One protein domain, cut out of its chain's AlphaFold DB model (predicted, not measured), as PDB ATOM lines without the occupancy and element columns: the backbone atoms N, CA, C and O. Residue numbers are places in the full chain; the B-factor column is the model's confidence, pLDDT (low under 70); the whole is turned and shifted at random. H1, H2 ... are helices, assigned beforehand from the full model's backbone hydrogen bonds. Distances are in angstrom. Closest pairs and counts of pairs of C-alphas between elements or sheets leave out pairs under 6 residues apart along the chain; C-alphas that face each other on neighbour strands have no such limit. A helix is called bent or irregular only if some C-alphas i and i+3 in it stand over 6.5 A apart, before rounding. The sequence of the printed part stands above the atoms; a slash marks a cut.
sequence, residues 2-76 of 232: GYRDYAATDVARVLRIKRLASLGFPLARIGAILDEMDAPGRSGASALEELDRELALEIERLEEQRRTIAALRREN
ATOM      1  N   GLY A   2     -22.265  94.695  77.683       85.56
ATOM      2  CA  GLY A   2     -22.996  95.274  76.537       85.56
ATOM      3  C   GLY A   2     -23.575  94.264  75.536       85.56
ATOM      4  O   GLY A   2     -24.157  94.669  74.534       85.56
ATOM      5  N   TYR A   3     -23.433  92.964  75.801       82.56
ATOM      6  CA  TYR A   3     -24.015  91.903  74.986       82.56
ATOM      7  C   TYR A   3     -25.500  91.722  75.307       82.56
ATOM      8  O   TYR A   3     -25.934  91.967  76.432       82.56
ATOM      9  N   ARG A   4     -26.272  91.326  74.291       87.94
ATOM     10  CA  ARG A   4     -27.690  90.991  74.433       87.94
ATOM     11  C   ARG A   4     -27.813  89.546  74.899       87.94
ATOM     12  O   ARG A   4     -27.306  88.655  74.220       87.94
ATOM     13  N   ASP A   5     -28.520  89.344  76.001       88.81
ATOM     14  CA  ASP A   5     -28.901  88.023  76.486       88.81
ATOM     15  C   ASP A   5     -30.299  87.688  75.959       88.81
ATOM     16  O   ASP A   5     -31.212  88.508  76.062       88.81
ATOM     17  N   TYR A   6     -30.457  86.500  75.372       91.88
ATOM     18  CA  TYR A   6     -31.724  86.035  74.807       91.88
ATOM     19  C   TYR A   6     -32.290  84.887  75.642       91.88
ATOM     20  O   TYR A   6     -31.583  83.929  75.964       91.88
ATOM     21  N   ALA A   7     -33.578  84.963  75.956       93.25
ATOM     22  CA  ALA A   7     -34.320  83.943  76.681       93.25
ATOM     23  C   ALA A   7     -35.105  83.021  75.729       93.25
ATOM     24  O   ALA A   7     -35.239  83.271  74.529       93.25
ATOM     25  N   ALA A   8     -35.693  81.951  76.274       94.56
ATOM     26  CA  ALA A   8     -36.554  81.042  75.510       94.56
ATOM     27  C   ALA A   8     -37.736  81.766  74.825       94.56
ATOM     28  O   ALA A   8     -38.164  81.368  73.741       94.56
ATOM     29  N   THR A   9     -38.227  82.860  75.415       91.62
ATOM     30  CA  THR A   9     -39.268  83.727  74.839       91.62
ATOM     31  C   THR A   9     -38.811  84.427  73.562       91.62
ATOM     32  O   THR A   9     -39.596  84.546  72.621       91.62
ATOM     33  N   ASP A  10     -37.542  84.830  73.481       94.50
ATOM     34  CA  ASP A  10     -36.983  85.463  72.284       94.50
ATOM     35  C   ASP A  10     -36.843  84.447  71.151       94.50
ATOM     36  O   ASP A  10     -37.199  84.729  70.005       94.50
ATOM     37  N   VAL A  11     -36.419  83.222  71.481       94.94
ATOM     38  CA  VAL A  11     -36.383  82.105  70.526       94.94
ATOM     39  C   VAL A  11     -37.788  81.811  69.993       94.94
ATOM     40  O   VAL A  11     -37.976  81.712  68.779       94.94
ATOM     41  N   ALA A  12     -38.792  81.737  70.871       93.75
ATOM     42  CA  ALA A  12     -40.182  81.544  70.468       93.75
ATOM     43  C   ALA A  12     -40.683  82.682  69.560       93.75
ATOM     44  O   ALA A  12     -41.318  82.412  68.537       93.75
ATOM     45  N   ARG A  13     -40.349  83.945  69.868       93.56
ATOM     46  CA  ARG A  13     -40.700  85.100  69.025       93.56
ATOM     47  C   ARG A  13     -40.074  84.986  67.634       93.56
ATOM     48  O   ARG A  13     -40.778  85.155  66.643       93.56
ATOM     49  N   VAL A  14     -38.797  84.611  67.533       95.69
ATOM     50  CA  VAL A  14     -38.121  84.404  66.238       95.69
ATOM     51  C   VAL A  14     -38.757  83.266  65.436       95.69
ATOM     52  O   VAL A  14     -38.938  83.406  64.227       95.69
ATOM     53  N   LEU A  15     -39.130  82.151  66.070       96.31
ATOM     54  CA  LEU A  15     -39.813  81.048  65.383       96.31
ATOM     55  C   LEU A  15     -41.186  81.470  64.842       96.31
ATOM     56  O   LEU A  15     -41.523  81.132  63.706       96.31
ATOM     57  N   ARG A  16     -41.950  82.258  65.608       94.50
ATOM     58  CA  ARG A  16     -43.235  82.817  65.158       94.50
ATOM     59  C   ARG A  16     -43.054  83.785  63.986       94.50
ATOM     60  O   ARG A  16     -43.782  83.672  63.002       94.50
ATOM     61  N   ILE A  17     -42.043  84.658  64.037       95.31
ATOM     62  CA  ILE A  17     -41.683  85.545  62.916       95.31
ATOM     63  C   ILE A  17     -41.337  84.721  61.673       95.31
ATOM     64  O   ILE A  17     -41.887  84.968  60.604       95.31
ATOM     65  N   LYS A  18     -40.473  83.703  61.807       96.06
ATOM     66  CA  LYS A  18     -40.104  82.810  60.698       96.06
ATOM     67  C   LYS A  18     -41.326  82.126  60.088       96.06
ATOM     68  O   LYS A  18     -41.410  82.028  58.868       96.06
ATOM     69  N   ARG A  19     -42.278  81.681  60.915       94.12
ATOM     70  CA  ARG A  19     -43.510  81.048  60.436       94.12
ATOM     71  C   ARG A  19     -44.371  82.020  59.630       94.12
ATOM     72  O   ARG A  19     -44.755  81.672  58.519       94.12
ATOM     73  N   LEU A  20     -44.639  83.217  60.147       93.12
ATOM     74  CA  LEU A  20     -45.443  84.217  59.434       93.12
ATOM     75  C   LEU A  20     -44.751  84.682  58.144       93.12
ATOM     76  O   LEU A  20     -45.389  84.745  57.099       93.12
ATOM     77  N   ALA A  21     -43.433  84.886  58.172       94.50
ATOM     78  CA  ALA A  21     -42.662  85.199  56.970       94.50
ATOM     79  C   ALA A  21     -42.748  84.075  55.924       94.50
ATOM     80  O   ALA A  21     -42.933  84.347  54.745       94.50
ATOM     81  N   SER A  22     -42.682  82.804  56.347       93.56
ATOM     82  CA  SER A  22     -42.817  81.656  55.434       93.56
ATOM     83  C   SER A  22     -44.212  81.499  54.822       93.56
ATOM     84  O   SER A  22     -44.339  80.841  53.797       93.56
ATOM     85  N   LEU A  23     -45.244  82.084  55.442       91.62
ATOM     86  CA  LEU A  23     -46.597  82.126  54.881       91.62
ATOM     87  C   LEU A  23     -46.757  83.237  53.832       91.62
ATOM     88  O   LEU A  23     -47.723  83.208  53.086       91.62
ATOM     89  N   GLY A  24     -45.816  84.185  53.754       91.56
ATOM     90  CA  GLY A  24     -45.857  85.302  52.809       91.56
ATOM     91  C   GLY A  24     -46.097  86.669  53.450       91.56
ATOM     92  O   GLY A  24     -46.102  87.669  52.739       91.56
ATOM     93  N   PHE A  25     -46.235  86.765  54.780       92.25
ATOM     94  CA  PHE A  25     -46.388  88.073  55.424       92.25
ATOM     95  C   PHE A  25     -45.105  88.917  55.300       92.25
ATOM     96  O   PHE A  25     -44.015  88.433  55.631       92.25
ATOM     97  N   PRO A  26     -45.207  90.207  54.924       92.06
ATOM     98  CA  PRO A  26     -44.051  91.092  54.877       92.06
ATOM     99  C   PRO A  26     -43.514  91.348  56.292       92.06
ATOM    100  O   PRO A  26     -44.280  91.627  57.217       92.06
ATOM    101  N   LEU A  27     -42.184  91.317  56.463       93.81
ATOM    102  CA  LEU A  27     -41.524  91.472  57.773       93.81
ATOM    103  C   LEU A  27     -41.973  92.733  58.532       93.81
ATOM    104  O   LEU A  27     -42.093  92.697  59.755       93.81
ATOM    105  N   ALA A  28     -42.267  93.817  57.808       93.31
ATOM    106  CA  ALA A  28     -42.763  95.072  58.371       93.31
ATOM    107  C   ALA A  28     -44.135  94.942  59.068       93.31
ATOM    108  O   ALA A  28     -44.407  95.687  60.006       93.31
ATOM    109  N   ARG A  29     -44.984  93.992  58.646       89.31
ATOM    110  CA  ARG A  29     -46.343  93.774  59.183       89.31
ATOM    111  C   ARG A  29     -46.380  92.722  60.296       89.31
ATOM    112  O   ARG A  29     -47.256  92.768  61.153       89.31
ATOM    113  N   ILE A  30     -45.412  91.801  60.328       93.06
ATOM    114  CA  ILE A  30     -45.384  90.671  61.274       93.06
ATOM    115  C   ILE A  30     -45.416  91.121  62.739       93.06
ATOM    116  O   ILE A  30     -46.063  90.465  63.549       93.06
ATOM    117  N   GLY A  31     -44.742  92.222  63.089       90.00
ATOM    118  CA  GLY A  31     -44.747  92.747  64.459       90.00
ATOM    119  C   GLY A  31     -46.162  93.039  64.961       90.00
ATOM    120  O   GLY A  31     -46.563  92.498  65.986       90.00
ATOM    121  N   ALA A  32     -46.937  93.796  64.179       88.12
ATOM    122  CA  ALA A  32     -48.321  94.136  64.506       88.12
ATOM    123  C   ALA A  32     -49.221  92.894  64.599       88.12
ATOM    124  O   ALA A  32     -50.000  92.775  65.534       88.12
ATOM    125  N   ILE A  33     -49.060  91.930  63.684       89.25
ATOM    126  CA  ILE A  33     -49.829  90.674  63.702       89.25
ATOM    127  C   ILE A  33     -49.533  89.871  64.974       89.25
ATOM    128  O   ILE A  33     -50.446  89.338  65.599       89.25
ATOM    129  N   LEU A  34     -48.262  89.772  65.378       89.31
ATOM    130  CA  LEU A  34     -47.893  89.075  66.612       89.31
ATOM    131  C   LEU A  34     -48.473  89.770  67.844       89.31
ATOM    132  O   LEU A  34     -49.005  89.083  68.713       89.31
ATOM    133  N   ASP A  35     -48.411  91.099  67.891       87.94
ATOM    134  CA  ASP A  35     -48.966  91.878  68.997       87.94
ATOM    135  C   ASP A  35     -50.506  91.747  69.057       87.94
ATOM    136  O   ASP A  35     -51.076  91.655  70.144       87.94
ATOM    137  N   GLU A  36     -51.189  91.648  67.911       85.25
ATOM    138  CA  GLU A  36     -52.628  91.359  67.826       85.25
ATOM    139  C   GLU A  36     -52.983  89.940  68.281       85.25
ATOM    140  O   GLU A  36     -53.976  89.758  68.983       85.25
ATOM    141  N   MET A  37     -52.181  88.937  67.907       83.94
ATOM    142  CA  MET A  37     -52.365  87.545  68.339       83.94
ATOM    143  C   MET A  37     -52.125  87.355  69.840       83.94
ATOM    144  O   MET A  37     -52.719  86.465  70.446       83.94
ATOM    145  N   ASP A  38     -51.228  88.154  70.422       84.62
ATOM    146  CA  ASP A  38     -50.901  88.115  71.849       84.62
ATOM    147  C   ASP A  38     -51.913  88.919  72.696       84.62
ATOM    148  O   ASP A  38     -51.942  88.783  73.923       84.62
ATOM    149  N   ALA A  39     -52.774  89.731  72.066       82.62
ATOM    150  CA  ALA A  39     -53.792  90.531  72.739       82.62
ATOM    151  C   ALA A  39     -55.041  89.698  73.127       82.62
ATOM    152  O   ALA A  39     -55.593  88.965  72.302       82.62
ATOM    153  N   PRO A  40     -55.568  89.838  74.359       72.69
ATOM    154  CA  PRO A  40     -56.739  89.083  74.794       72.69
ATOM    155  C   PRO A  40     -57.994  89.449  73.989       72.69
ATOM    156  O   PRO A  40     -58.354  90.619  73.866       72.69
ATOM    157  N   GLY A  41     -58.693  88.432  73.473       67.25
ATOM    158  CA  GLY A  41     -59.974  88.589  72.774       67.25
ATOM    159  C   GLY A  41     -59.881  89.000  71.300       67.25
ATOM    160  O   GLY A  41     -60.922  89.170  70.668       67.25
ATOM    161  N   ARG A  42     -58.675  89.131  70.729       63.69
ATOM    162  CA  ARG A  42     -58.470  89.289  69.281       63.69
ATOM    163  C   ARG A  42     -57.859  88.017  68.704       63.69
ATOM    164  O   ARG A  42     -56.988  87.406  69.308       63.69
ATOM    165  N   SER A  43     -58.357  87.594  67.547       62.84
ATOM    166  CA  SER A  43     -57.831  86.443  66.815       62.84
ATOM    167  C   SER A  43     -57.064  86.951  65.602       62.84
ATOM    168  O   SER A  43     -57.605  87.740  64.833       62.84
ATOM    169  N   GLY A  44     -55.846  86.448  65.383       62.81
ATOM    170  CA  GLY A  44     -55.087  86.676  64.144       62.81
ATOM    171  C   GLY A  44     -55.718  86.041  62.893       62.81
ATOM    172  O   GLY A  44     -55.093  86.040  61.836       62.81
ATOM    173  N   ALA A  45     -56.930  85.482  63.003       72.25
ATOM    174  CA  ALA A  45     -57.687  84.906  61.894       72.25
ATOM    175  C   ALA A  45     -57.930  85.908  60.756       72.25
ATOM    176  O   ALA A  45     -57.780  85.531  59.601       72.25
ATOM    177  N   SER A  46     -58.190  87.185  61.056       79.44
ATOM    178  CA  SER A  46     -58.428  88.200  60.017       79.44
ATOM    179  C   SER A  46     -57.200  88.444  59.133       79.44
ATOM    180  O   SER A  46     -57.335  88.578  57.921       79.44
ATOM    181  N   ALA A  47     -55.995  88.455  59.715       84.06
ATOM    182  CA  ALA A  47     -54.753  88.615  58.961       84.06
ATOM    183  C   ALA A  47     -54.471  87.402  58.058       84.06
ATOM    184  O   ALA A  47     -53.959  87.561  56.954       84.06
ATOM    185  N   LEU A  48     -54.812  86.194  58.519       85.94
ATOM    186  CA  LEU A  48     -54.688  84.972  57.721       85.94
ATOM    187  C   LEU A  48     -55.714  84.922  56.583       85.94
ATOM    188  O   LEU A  48     -55.347  84.553  55.476       85.94
ATOM    189  N   GLU A  49     -56.963  85.326  56.828       89.75
ATOM    190  CA  GLU A  49     -58.012  85.415  55.800       89.75
ATOM    191  C   GLU A  49     -57.686  86.454  54.720       89.75
ATOM    192  O   GLU A  49     -57.979  86.248  53.545       89.75
ATOM    193  N   GLU A  50     -57.091  87.586  55.102       90.25
ATOM    194  CA  GLU A  50     -56.627  88.600  54.153       90.25
ATOM    195  C   GLU A  50     -55.485  88.067  53.284       90.25
ATOM    196  O   GLU A  50     -55.561  88.175  52.062       90.25
ATOM    197  N   LEU A  51     -54.485  87.422  53.897       90.94
ATOM    198  CA  LEU A  51     -53.377  86.800  53.172       90.94
ATOM    199  C   LEU A  51     -53.860  85.702  52.216       90.94
ATOM    200  O   LEU A  51     -53.406  85.642  51.079       90.94
ATOM    201  N   ASP A  52     -54.776  84.839  52.656       93.88
ATOM    202  CA  ASP A  52     -55.355  83.790  51.808       93.88
ATOM    203  C   ASP A  52     -56.052  84.390  50.578       93.88
ATOM    204  O   ASP A  52     -55.835  83.941  49.454       93.88
ATOM    205  N   ARG A  53     -56.800  85.484  50.766       95.12
ATOM    206  CA  ARG A  53     -57.466  86.205  49.674       95.12
ATOM    207  C   ARG A  53     -56.473  86.839  48.698       95.12
ATOM    208  O   ARG A  53     -56.683  86.765  47.492       95.12
ATOM    209  N   GLU A  54     -55.402  87.451  49.201       93.75
ATOM    210  CA  GLU A  54     -54.326  88.004  48.365       93.75
ATOM    211  C   GLU A  54     -53.623  86.906  47.556       93.75
ATOM    212  O   GLU A  54     -53.396  87.070  46.357       93.75
ATOM    213  N   LEU A  55     -53.328  85.764  48.185       94.69
ATOM    214  CA  LEU A  55     -52.722  84.613  47.517       94.69
ATOM    215  C   LEU A  55     -53.649  84.023  46.450       94.69
ATOM    216  O   LEU A  55     -53.169  83.668  45.376       94.69
ATOM    217  N   ALA A  56     -54.955  83.943  46.710       96.69
ATOM    218  CA  ALA A  56     -55.931  83.485  45.725       96.69
ATOM    219  C   ALA A  56     -55.946  84.389  44.479       96.69
ATOM    220  O   ALA A  56     -55.843  83.884  43.363       96.69
ATOM    221  N   LEU A  57     -55.971  85.715  44.662       97.06
ATOM    222  CA  LEU A  57     -55.903  86.678  43.556       97.06
ATOM    223  C   LEU A  57     -54.587  86.570  42.771       97.06
ATOM    224  O   LEU A  57     -54.577  86.643  41.542       97.06
ATOM    225  N   GLU A  58     -53.465  86.370  43.465       96.06
ATOM    226  CA  GLU A  58     -52.168  86.181  42.817       96.06
ATOM    227  C   GLU A  58     -52.111  84.866  42.025       96.06
ATOM    228  O   GLU A  58     -51.571  84.836  40.918       96.06
ATOM    229  N   ILE A  59     -52.710  83.788  42.542       98.00
ATOM    230  CA  ILE A  59     -52.853  82.520  41.816       98.00
ATOM    231  C   ILE A  59     -53.691  82.729  40.556       98.00
ATOM    232  O   ILE A  59     -53.238  82.345  39.480       98.00
ATOM    233  N   GLU A  60     -54.853  83.376  40.649       98.19
ATOM    234  CA  GLU A  60     -55.703  83.666  39.488       98.19
ATOM    235  C   GLU A  60     -54.939  84.457  38.414       98.19
ATOM    236  O   GLU A  60     -54.967  84.103  37.231       98.19
ATOM    237  N   ARG A  61     -54.180  85.480  38.831       97.94
ATOM    238  CA  ARG A  61     -53.326  86.284  37.948       97.94
ATOM    239  C   ARG A  61     -52.240  85.440  37.277       97.94
ATOM    240  O   ARG A  61     -52.035  85.549  36.068       97.94
ATOM    241  N   LEU A  62     -51.538  84.595  38.034       98.44
ATOM    242  CA  LEU A  62     -50.490  83.712  37.510       98.44
ATOM    243  C   LEU A  62     -51.060  82.645  36.570       98.44
ATOM    244  O   LEU A  62     -50.440  82.313  35.556       98.44
ATOM    245  N   GLU A  63     -52.236  82.104  36.872       98.50
ATOM    246  CA  GLU A  63     -52.930  81.169  35.996       98.50
ATOM    247  C   GLU A  63     -53.340  81.830  34.679       98.50
ATOM    248  O   GLU A  63     -53.144  81.225  33.624       98.50
ATOM    249  N   GLU A  64     -53.824  83.075  34.711       97.19
ATOM    250  CA  GLU A  64     -54.122  83.841  33.497       97.19
ATOM    251  C   GLU A  64     -52.862  84.097  32.667       97.19
ATOM    252  O   GLU A  64     -52.839  83.826  31.467       97.19
ATOM    253  N   GLN A  65     -51.757  84.494  33.305       97.12
ATOM    254  CA  GLN A  65     -50.470  84.635  32.617       97.12
ATOM    255  C   GLN A  65     -50.034  83.328  31.945       97.12
ATOM    256  O   GLN A  65     -49.589  83.331  30.795       97.12
ATOM    257  N   ARG A  66     -50.199  82.186  32.623       97.88
ATOM    258  CA  ARG A  66     -49.888  80.872  32.047       97.88
ATOM    259  C   ARG A  66     -50.812  80.511  30.884       97.88
ATOM    260  O   ARG A  66     -50.318  79.936  29.912       97.88
ATOM    261  N   ARG A  67     -52.109  80.835  30.957       97.50
ATOM    262  CA  ARG A  67     -53.064  80.644  29.850       97.50
ATOM    263  C   ARG A  67     -52.654  81.463  28.629       97.50
ATOM    264  O   ARG A  67     -52.563  80.897  27.540       97.50
ATOM    265  N   THR A  68     -52.304  82.733  28.816       95.75
ATOM    266  CA  THR A  68     -51.812  83.615  27.747       95.75
ATOM    267  C   THR A  68     -50.530  83.078  27.116       95.75
ATOM    268  O   THR A  68     -50.482  82.889  25.903       95.75
ATOM    269  N   ILE A  69     -49.520  82.712  27.918       96.38
ATOM    270  CA  ILE A  69     -48.273  82.108  27.411       96.38
ATOM    271  C   ILE A  69     -48.561  80.827  26.614       96.38
ATOM    272  O   ILE A  69     -47.959  80.593  25.564       96.38
ATOM    273  N   ALA A  70     -49.471  79.978  27.097       96.75
ATOM    274  CA  ALA A  70     -49.843  78.752  26.403       96.75
ATOM    275  C   ALA A  70     -50.534  79.033  25.059       96.75
ATOM    276  O   ALA A  70     -50.223  78.354  24.081       96.75
ATOM    277  N   ALA A  71     -51.421  80.031  24.990       95.81
ATOM    278  CA  ALA A  71     -52.068  80.452  23.749       95.81
ATOM    279  C   ALA A  71     -51.046  80.977  22.730       95.81
ATOM    280  O   ALA A  71     -50.997  80.460  21.614       95.81
ATOM    281  N   LEU A  72     -50.172  81.902  23.148       94.00
ATOM    282  CA  LEU A  72     -49.100  82.449  22.308       94.00
ATOM    283  C   LEU A  72     -48.227  81.333  21.718       94.00
ATOM    284  O   LEU A  72     -48.003  81.288  20.513       94.00
ATOM    285  N   ARG A  73     -47.796  80.372  22.547       95.00
ATOM    286  CA  ARG A  73     -46.956  79.248  22.099       95.00
ATOM    287  C   ARG A  73     -47.682  78.258  21.194       95.00
ATOM    288  O   ARG A  73     -47.087  77.768  20.243       95.00
ATOM    289  N   ARG A  74     -48.928  77.903  21.521       95.38
ATOM    290  CA  ARG A  74     -49.706  76.900  20.775       95.38
ATOM    291  C   ARG A  74     -50.017  77.376  19.364       95.38
ATOM    292  O   ARG A  74     -50.045  76.572  18.441       95.38
ATOM    293  N   GLU A  75     -50.300  78.663  19.232       91.75
ATOM    294  CA  GLU A  75     -50.707  79.270  17.973       91.75
ATOM    295  C   GLU A  75     -49.544  79.977  17.269       91.75
ATOM    296  O   GLU A  75     -49.711  80.356  16.121       91.75
ATOM    297  N   ASN A  76     -48.367  80.095  17.892       90.12
ATOM    298  CA  ASN A  76     -47.229  80.860  17.371       90.12
ATOM    299  C   ASN A  76     -47.609  82.325  17.075       90.12
ATOM    300  O   ASN A  76     -47.383  82.823  15.978       90.12
TER     301      ASN A  76
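AT A GLANCE: This is residues 2 to 76 of the 232 residues of the protein "MerR family transcriptional regulator" of Clostridiaceae bacterium (UniProt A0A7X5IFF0). A long straight helix, H3, sticks out as an arm from a small body, with residues 56 to 75 of H3 standing free. In the body H1 and H2 make a V that is closed near the tight turn between them, and the beginning of H3 comes up to H2 after the chain has turned back; at the other extreme, residues 2 to 7 form a tail before H1. The printed part has 75 residues with three named helices, in the order H1, H2, H3, and no named strand; the class is all helix. The whole is extended, with a radius of gyration of the C-alphas of 19.2 A, and flat in outline, spanning 65 by 34 by 16 A.

IN THESE COORDINATES: The printed part begins at Gly 2, with its C-alpha at (-22.996, 95.274, 76.537). H1 is residues 8 to 23, 23.0 A from first to last C-alpha, beginning at C-alpha 8 at (-36.554, 81.042, 75.510). H2 is residues 27 to 38, 17.2 A long between the same points. It is irregular, but only just: C-alphas 28 and 31 are 6.8 A apart, and its line is a rough one. H3, residues 45 to 75, is the longest helix at 44.8 A and ends at C-alpha 75 at (-50.707, 79.270, 17.973).

HOW THE PARTS SIT: H1 touches H2 with residues 16 to 21 alone; the closest C-alphas are those of Ala 21 and Leu 27, 6.4 A apart. The two run opposite ways at a steep tilt of 60 degrees. H2 and H3 are close but not clearly touching, with the C-alphas of Ile 33 and Ala 47 the closest at 7.1 A. They run opposite ways at a steep tilt of 37 degrees, only just past shallow. H1 and H3 are near each other, with 5 pairs of C-alphas within 10 A. In H1 and H3 every O i to N i+4 pair is within hydrogen-bond range; in H2 it is 6 of 8.

THE WHOLE: The C-alphas of Gly 2 and Glu 75 are the two farthest apart, at 66.7 A. Residues 2 to 12, of which 8 to 12 belong to H1, and residues 56 to 76, of which 56 to 75 belong to H3, stand free. The body without them has 43 residues and spans 28 by 23 by 15 A. The link from H1 to H2 is tight, with 3 residues, and that from H2 to H3 is short, with 6. The printed part has no cut. The mean pLDDT of the printed part is 90.5, and residues 41 to 44 are under 70.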